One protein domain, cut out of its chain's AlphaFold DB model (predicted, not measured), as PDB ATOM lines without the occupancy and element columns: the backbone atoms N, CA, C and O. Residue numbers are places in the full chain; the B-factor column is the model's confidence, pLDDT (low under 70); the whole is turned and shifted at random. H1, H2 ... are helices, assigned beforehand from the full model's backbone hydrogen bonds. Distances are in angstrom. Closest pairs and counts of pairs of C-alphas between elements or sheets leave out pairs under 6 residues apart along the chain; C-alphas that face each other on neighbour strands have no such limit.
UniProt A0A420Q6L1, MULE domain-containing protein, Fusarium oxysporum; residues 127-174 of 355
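Overview. This is residues 127 to 174 of the 355 residues of the protein "MULE domain-containing protein" of Fusarium oxysporum (UniProt A0A420Q6L1). Three helices make a small triangular cluster: H1 and H2 form a helical hairpin, and the longest helix, H3, crosses over one side of it, with its earlier part near H2 and its later part near H1. Each helix touches the other two, and a short link, residues 153 to 158, brings the backbone from the end of H2 to the start of H3. The printed part has 48 residues with three named helices, in the order H1, H2, H3, and no named strand; its class is all helix. The whole is compact, with a radius of gyration of the C-alphas of 9.6 A, and its C-alphas span 28 by 19 by 16 A along their three main axes, only just elongated.

Along the chain. Begin at the first printed residue, Asp 127, whose C-alpha is at (-9.335, -13.328, -8.496). There H1 starts, and it takes residues 127 to 137; its first and last C-alphas are 15.2 A apart. Residues 138 to 141 are the tight link to the next helix. Go on to C-alpha 142 at (1.503, -14.901, -22.400), where H2 begins; it runs over residues 142 to 152, with 15.3 A from first to last C-alpha. The link that follows, residues 153 to 158, is short but not tight. H3 then takes residues 159 to 172, 14 residues with 19.9 A from first to last C-alpha, and you will find its last C-alpha, that of Ser 172, at (3.163, -2.927, -12.225). Two residues, 173 to 174, follow it. Along the chain, x rises through H1, falls through H2 and rises again through H3.

Arrangement. Start with H1 and H2, which form a helical hairpin. They touch, with 6 pairs of C-alphas within 8 A, and the closest C-alphas are those of Leu 135 and Ile 145, 6.8 A apart. Their lines stand at a shallow tilt of 30 degrees, and they run opposite ways. Now look at H3 and H1: these two touch, with 14 pairs of C-alphas within 8 A, and the closest C-alphas are those of Ser 133 and Ala 169, 5.2 A apart. Their lines stand at a steep tilt of 60 degrees, and they run the same way; their centres are 9.6 A apart. H3 also touches H2, with 6 pairs of C-alphas within 8 A. Compare Arg 146 with Ile 162, whose C-alphas are the closest of that pair of helices, 6.5 A apart. The lines of H2 and H3 stand at a steep tilt of 61 degrees, they run opposite ways, and their centres are 12.4 A apart. Of the three pairs of helices that touch, 1 is at a shallow tilt, and the packing is mostly crossed, but only just. On the backbone atoms, every pair of O i and N i+4 inside H1, H2 and H3 is within hydrogen-bond range.

Size, cuts and confidence. The two C-alphas farthest apart are those of Asn 154, in the link after H2, and Arg 174, the last printed residue, at 28.9 A. From the first to the last printed C-alpha, Asp 127 to Arg 174, it is 21.1 A. The printed part runs from 127 to 174 and has no cut, and no link between its helices is long. In the B-factor column of this predicted model the mean pLDDT of the printed part is 90.0; look to residues 173 to 174 for the two printed residues under 70.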
ATOM      1  N   ASP A 127     -10.033 -12.043  -8.537       94.00
ATOM      2  CA  ASP A 127      -9.335 -13.328  -8.496       94.00
ATOM      3  C   ASP A 127      -8.665 -13.642  -9.833       94.00
ATOM      4  O   ASP A 127      -7.479 -13.956  -9.859       94.00
ATOM      5  N   ASP A 128      -9.358 -13.439 -10.959       94.69
ATOM      6  CA  ASP A 128      -8.765 -13.608 -12.293       94.69
ATOM      7  C   ASP A 128      -7.549 -12.694 -12.488       94.69
ATOM      8  O   ASP A 128      -6.512 -13.115 -13.003       94.69
ATOM      9  N   LYS A 129      -7.658 -11.426 -12.066       94.50
ATOM     10  CA  LYS A 129      -6.543 -10.470 -12.134       94.50
ATOM     11  C   LYS A 129      -5.382 -10.893 -11.242       94.50
ATOM     12  O   LYS A 129      -4.230 -10.751 -11.652       94.50
ATOM     13  N   SER A 130      -5.674 -11.403 -10.047       94.62
ATOM     14  CA  SER A 130      -4.673 -11.935  -9.121       94.62
ATOM     15  C   SER A 130      -3.944 -13.132  -9.732       94.62
ATOM     16  O   SER A 130      -2.716 -13.126  -9.820       94.62
ATOM     17  N   THR A 131      -4.683 -14.096 -10.283       95.75
ATOM     18  CA  THR A 131      -4.125 -15.265 -10.976       95.75
ATOM     19  C   THR A 131      -3.245 -14.849 -12.156       95.75
ATOM     20  O   THR A 131      -2.104 -15.300 -12.257       95.75
ATOM     21  N   ILE A 132      -3.714 -13.934 -13.018       95.31
ATOM     22  CA  ILE A 132      -2.909 -13.411 -14.138       95.31
ATOM     23  C   ILE A 132      -1.627 -12.747 -13.632       95.31
ATOM     24  O   ILE A 132      -0.562 -12.955 -14.217       95.31
ATOM     25  N   SER A 133      -1.715 -11.952 -12.565       93.88
ATOM     26  CA  SER A 133      -0.560 -11.293 -11.952       93.88
ATOM     27  C   SER A 133       0.465 -12.311 -11.447       93.88
ATOM     28  O   SER A 133       1.641 -12.214 -11.791       93.88
ATOM     29  N   ASN A 134       0.017 -13.335 -10.718       93.12
ATOM     30  CA  ASN A 134       0.881 -14.377 -10.163       93.12
ATOM     31  C   ASN A 134       1.568 -15.199 -11.260       93.12
ATOM     32  O   ASN A 134       2.786 -15.348 -11.237       93.12
ATOM     33  N   LEU A 135       0.820 -15.650 -12.275       94.06
ATOM     34  CA  LEU A 135       1.391 -16.384 -13.410       94.06
ATOM     35  C   LEU A 135       2.382 -15.528 -14.210       94.06
ATOM     36  O   LEU A 135       3.409 -16.020 -14.669       94.06
ATOM     37  N   THR A 136       2.095 -14.232 -14.354       91.75
ATOM     38  CA  THR A 136       3.003 -13.291 -15.023       91.75
ATOM     39  C   THR A 136       4.310 -13.134 -14.247       91.75
ATOM     40  O   THR A 136       5.374 -13.113 -14.864       91.75
ATOM     41  N   LYS A 137       4.242 -13.032 -12.915       85.12
ATOM     42  CA  LYS A 137       5.422 -12.944 -12.040       85.12
ATOM     43  C   LYS A 137       6.239 -14.234 -12.032       85.12
ATOM     44  O   LYS A 137       7.456 -14.163 -11.967       85.12
ATOM     45  N   ALA A 138       5.586 -15.384 -12.176       86.75
ATOM     46  CA  ALA A 138       6.238 -16.686 -12.316       86.75
ATOM     47  C   ALA A 138       6.893 -16.914 -13.698       86.75
ATOM     48  O   ALA A 138       7.351 -18.014 -13.984       86.75
ATOM     49  N   GLY A 139       6.909 -15.910 -14.584       84.31
ATOM     50  CA  GLY A 139       7.571 -16.001 -15.889       84.31
ATOM     51  C   GLY A 139       6.807 -16.800 -16.951       84.31
ATOM     52  O   GLY A 139       7.317 -16.974 -18.057       84.31
ATOM     53  N   ILE A 140       5.576 -17.239 -16.667       91.38
ATOM     54  CA  ILE A 140       4.770 -18.034 -17.603       91.38
ATOM     55  C   ILE A 140       4.482 -17.232 -18.879       91.38
ATOM     56  O   ILE A 140       4.197 -16.024 -18.850       91.38
ATOM     57  N   SER A 141       4.538 -17.897 -20.036       89.44
ATOM     58  CA  SER A 141       4.372 -17.206 -21.311       89.44
ATOM     59  C   SER A 141       2.958 -16.633 -21.456       89.44
ATOM     60  O   SER A 141       1.953 -17.205 -21.030       89.44
ATOM     61  N   SER A 142       2.825 -15.506 -22.162       90.38
ATOM     62  CA  SER A 142       1.503 -14.901 -22.400       90.38
ATOM     63  C   SER A 142       0.555 -15.815 -23.185       90.38
ATOM     64  O   SER A 142      -0.657 -15.610 -23.164       90.38
ATOM     65  N   LYS A 143       1.081 -16.787 -23.941       92.06
ATOM     66  CA  LYS A 143       0.270 -17.785 -24.648       92.06
ATOM     67  C   LYS A 143      -0.346 -18.766 -23.654       92.06
ATOM     68  O   LYS A 143      -1.555 -18.957 -23.700       92.06
ATOM     69  N   GLU A 144       0.453 -19.304 -22.742       93.81
ATOM     70  CA  GLU A 144      -0.001 -20.254 -21.722       93.81
ATOM     71  C   GLU A 144      -0.965 -19.606 -20.735       93.81
ATOM     72  O   GLU A 144      -2.024 -20.171 -20.493       93.81
ATOM     73  N   ILE A 145      -0.689 -18.380 -20.270       94.25
ATOM     74  CA  ILE A 145      -1.620 -17.644 -19.394       94.25
ATOM     75  C   ILE A 145      -2.989 -17.492 -20.070       94.25
ATOM     76  O   ILE A 145      -4.023 -17.722 -19.452       94.25
ATOM     77  N   ARG A 146      -3.025 -17.148 -21.365       93.50
ATOM     78  CA  ARG A 146      -4.289 -17.041 -22.113       93.50
ATOM     79  C   ARG A 146      -5.025 -18.377 -22.212       93.50
ATOM     80  O   ARG A 146      -6.246 -18.393 -22.093       93.50
ATOM     81  N   THR A 147      -4.308 -19.472 -22.451       94.00
ATOM     82  CA  THR A 147      -4.900 -20.817 -22.483       94.00
ATOM     83  C   THR A 147      -5.445 -21.205 -21.112       94.00
ATOM     84  O   THR A 147      -6.590 -21.632 -21.021       94.00
ATOM     85  N   TYR A 148      -4.672 -20.967 -20.054       94.94
ATOM     86  CA  TYR A 148      -5.066 -21.240 -18.678       94.94
ATOM     87  C   TYR A 148      -6.347 -20.489 -18.304       94.94
ATOM     88  O   TYR A 148      -7.315 -21.109 -17.867       94.94
ATOM     89  N   MET A 149      -6.397 -19.177 -18.562       95.31
ATOM     90  CA  MET A 149      -7.576 -18.359 -18.263       95.31
ATOM     91  C   MET A 149      -8.810 -18.809 -19.048       95.31
ATOM     92  O   MET A 149      -9.906 -18.778 -18.509       95.31
ATOM     93  N   ARG A 150      -8.657 -19.278 -20.292       90.19
ATOM     94  CA  ARG A 150      -9.780 -19.832 -21.069       90.19
ATOM     95  C   ARG A 150     -10.353 -21.124 -20.489       90.19
ATOM     96  O   ARG A 150     -11.512 -21.414 -20.745       90.19
ATOM     97  N   GLN A 151      -9.535 -21.913 -19.798       91.56
ATOM     98  CA  GLN A 151      -9.933 -23.212 -19.250       91.56
ATOM     99  C   GLN A 151     -10.452 -23.115 -17.813       91.56
ATOM    100  O   GLN A 151     -11.281 -23.927 -17.420       91.56
ATOM    101  N   HIS A 152      -9.974 -22.135 -17.040       90.94
ATOM    102  CA  HIS A 152     -10.210 -22.065 -15.594       90.94
ATOM    103  C   HIS A 152     -11.005 -20.831 -15.149       90.94
ATOM    104  O   HIS A 152     -11.358 -20.733 -13.978       90.94
ATOM    105  N   SER A 153     -11.282 -19.879 -16.046       90.56
ATOM    106  CA  SER A 153     -12.095 -18.699 -15.737       90.56
ATOM    107  C   SER A 153     -13.480 -18.809 -16.358       90.56
ATOM    108  O   SER A 153     -13.625 -19.166 -17.526       90.56
ATOM    109  N   ASN A 154     -14.492 -18.392 -15.600       87.69
ATOM    110  CA  ASN A 154     -15.864 -18.224 -16.086       87.69
ATOM    111  C   ASN A 154     -16.094 -16.841 -16.730       87.69
ATOM    112  O   ASN A 154     -17.227 -16.463 -17.027       87.69
ATOM    113  N   SER A 155     -15.036 -16.043 -16.916       87.69
ATOM    114  CA  SER A 155     -15.140 -14.698 -17.477       87.69
ATOM    115  C   SER A 155     -15.418 -14.712 -18.984       87.69
ATOM    116  O   SER A 155     -14.778 -15.426 -19.751       87.69
ATOM    117  N   ILE A 156     -16.283 -13.804 -19.445       90.00
ATOM    118  CA  ILE A 156     -16.490 -13.514 -20.876       90.00
ATOM    119  C   ILE A 156     -15.401 -12.598 -21.476       90.00
ATOM    120  O   ILE A 156     -15.569 -12.035 -22.566       90.00
ATOM    121  N   ALA A 157     -14.305 -12.379 -20.749       90.56
ATOM    122  CA  ALA A 157     -13.172 -11.587 -21.201       90.56
ATOM    123  C   ALA A 157     -12.616 -12.108 -22.537       90.56
ATOM    124  O   ALA A 157     -12.425 -13.300 -22.770       90.56
ATOM    125  N   THR A 158     -12.313 -11.182 -23.439       91.50
ATOM    126  CA  THR A 158     -11.676 -11.501 -24.718       91.50
ATOM    127  C   THR A 158     -10.183 -11.746 -24.527       91.50
ATOM    128  O   THR A 158      -9.561 -11.276 -23.572       91.50
ATOM    129  N   GLN A 159      -9.548 -12.355 -25.532       90.81
ATOM    130  CA  GLN A 159      -8.087 -12.484 -25.563       90.81
ATOM    131  C   GLN A 159      -7.356 -11.148 -25.432       90.81
ATOM    132  O   GLN A 159      -6.247 -11.100 -24.893       90.81
ATOM    133  N   LYS A 160      -7.967 -10.062 -25.915       90.44
ATOM    134  CA  LYS A 160      -7.402  -8.723 -25.805       90.44
ATOM    135  C   LYS A 160      -7.440  -8.218 -24.366       90.44
ATOM    136  O   LYS A 160      -6.479  -7.590 -23.943       90.44
ATOM    137  N   ASP A 161      -8.487  -8.527 -23.605       93.25
ATOM    138  CA  ASP A 161      -8.588  -8.127 -22.197       93.25
ATOM    139  C   ASP A 161      -7.556  -8.858 -21.343       93.25
ATOM    140  O   ASP A 161      -6.834  -8.215 -20.584       93.25
ATOM    141  N   ILE A 162      -7.414 -10.173 -21.540       93.94
ATOM    142  CA  ILE A 162      -6.392 -10.973 -20.851       93.94
ATOM    143  C   ILE A 162      -4.996 -10.442 -21.197       93.94
ATOM    144  O   ILE A 162      -4.184 -10.197 -20.309       93.94
ATOM    145  N   SER A 163      -4.729 -10.175 -22.480       92.94
ATOM    146  CA  SER A 163      -3.443  -9.605 -22.913       92.94
ATOM    147  C   SER A 163      -3.176  -8.228 -22.295       92.94
ATOM    148  O   SER A 163      -2.052  -7.954 -21.878       92.94
ATOM    149  N   ASN A 164      -4.198  -7.370 -22.200       92.75
ATOM    150  CA  ASN A 164      -4.085  -6.069 -21.543       92.75
ATOM    151  C   ASN A 164      -3.788  -6.221 -20.045       92.75
ATOM    152  O   ASN A 164      -2.958  -5.480 -19.525       92.75
ATOM    153  N   SER A 165      -4.414  -7.192 -19.373       93.50
ATOM    154  CA  SER A 165      -4.174  -7.482 -17.957       93.50
ATOM    155  C   SER A 165      -2.765  -8.031 -17.711       93.50
ATOM    156  O   SER A 165      -2.107  -7.590 -16.776       93.50
ATOM    157  N   ILE A 166      -2.244  -8.899 -18.588       92.56
ATOM    158  CA  ILE A 166      -0.837  -9.343 -18.547       92.56
ATOM    159  C   ILE A 166       0.102  -8.141 -18.724       92.56
ATOM    160  O   ILE A 166       1.081  -7.987 -17.996       92.56
ATOM    161  N   ALA A 167      -0.186  -7.262 -19.689       89.25
ATOM    162  CA  ALA A 167       0.625  -6.069 -19.931       89.25
ATOM    163  C   ALA A 167       0.576  -5.073 -18.759       89.25
ATOM    164  O   ALA A 167       1.556  -4.379 -18.494       89.25
ATOM    165  N   GLU A 168      -0.554  -4.975 -18.063       89.31
ATOM    166  CA  GLU A 168      -0.684  -4.230 -16.810       89.31
ATOM    167  C   GLU A 168       0.149  -4.870 -15.696       89.31
ATOM    168  O   GLU A 168       1.014  -4.189 -15.152       89.31
ATOM    169  N   ALA A 169       0.013  -6.177 -15.452       88.75
ATOM    170  CA  ALA A 169       0.790  -6.900 -14.442       88.75
ATOM    171  C   ALA A 169       2.309  -6.773 -14.654       88.75
ATOM    172  O   ALA A 169       3.060  -6.537 -13.705       88.75
ATOM    173  N   ARG A 170       2.769  -6.843 -15.911       83.50
ATOM    174  CA  ARG A 170       4.179  -6.614 -16.269       83.50
ATOM    175  C   ARG A 170       4.640  -5.195 -15.965       83.50
ATOM    176  O   ARG A 170       5.759  -5.024 -15.505       83.50
ATOM    177  N   ARG A 171       3.810  -4.181 -16.230       79.25
ATOM    178  CA  ARG A 171       4.147  -2.778 -15.929       79.25
ATOM    179  C   ARG A 171       4.185  -2.525 -14.426       79.25
ATOM    180  O   ARG A 171       5.120  -1.896 -13.954       79.25
ATOM    181  N   SER A 172       3.218  -3.059 -13.683       79.56
ATOM    182  CA  SER A 172       3.163  -2.927 -12.225       79.56
ATOM    183  C   SER A 172       4.322  -3.637 -11.525       79.56
ATOM    184  O   SER A 172       4.806  -3.142 -10.517       79.56
ATOM    185  N   SER A 173       4.800  -4.759 -12.071       68.81
ATOM    186  CA  SER A 173       5.955  -5.482 -11.515       68.81
ATOM    187  C   SER A 173       7.295  -4.789 -11.788       68.81
ATOM    188  O   SER A 173       8.295  -5.156 -11.191       68.81
ATOM    189  N   ARG A 174       7.333  -3.793 -12.682       63.31
ATOM    190  CA  ARG A 174       8.564  -3.101 -13.097       63.31
ATOM    191  C   ARG A 174       8.878  -1.842 -12.289       63.31
ATOM    192  O   ARG A 174       9.696  -1.063 -12.743       63.31
TER     193      ARG A 174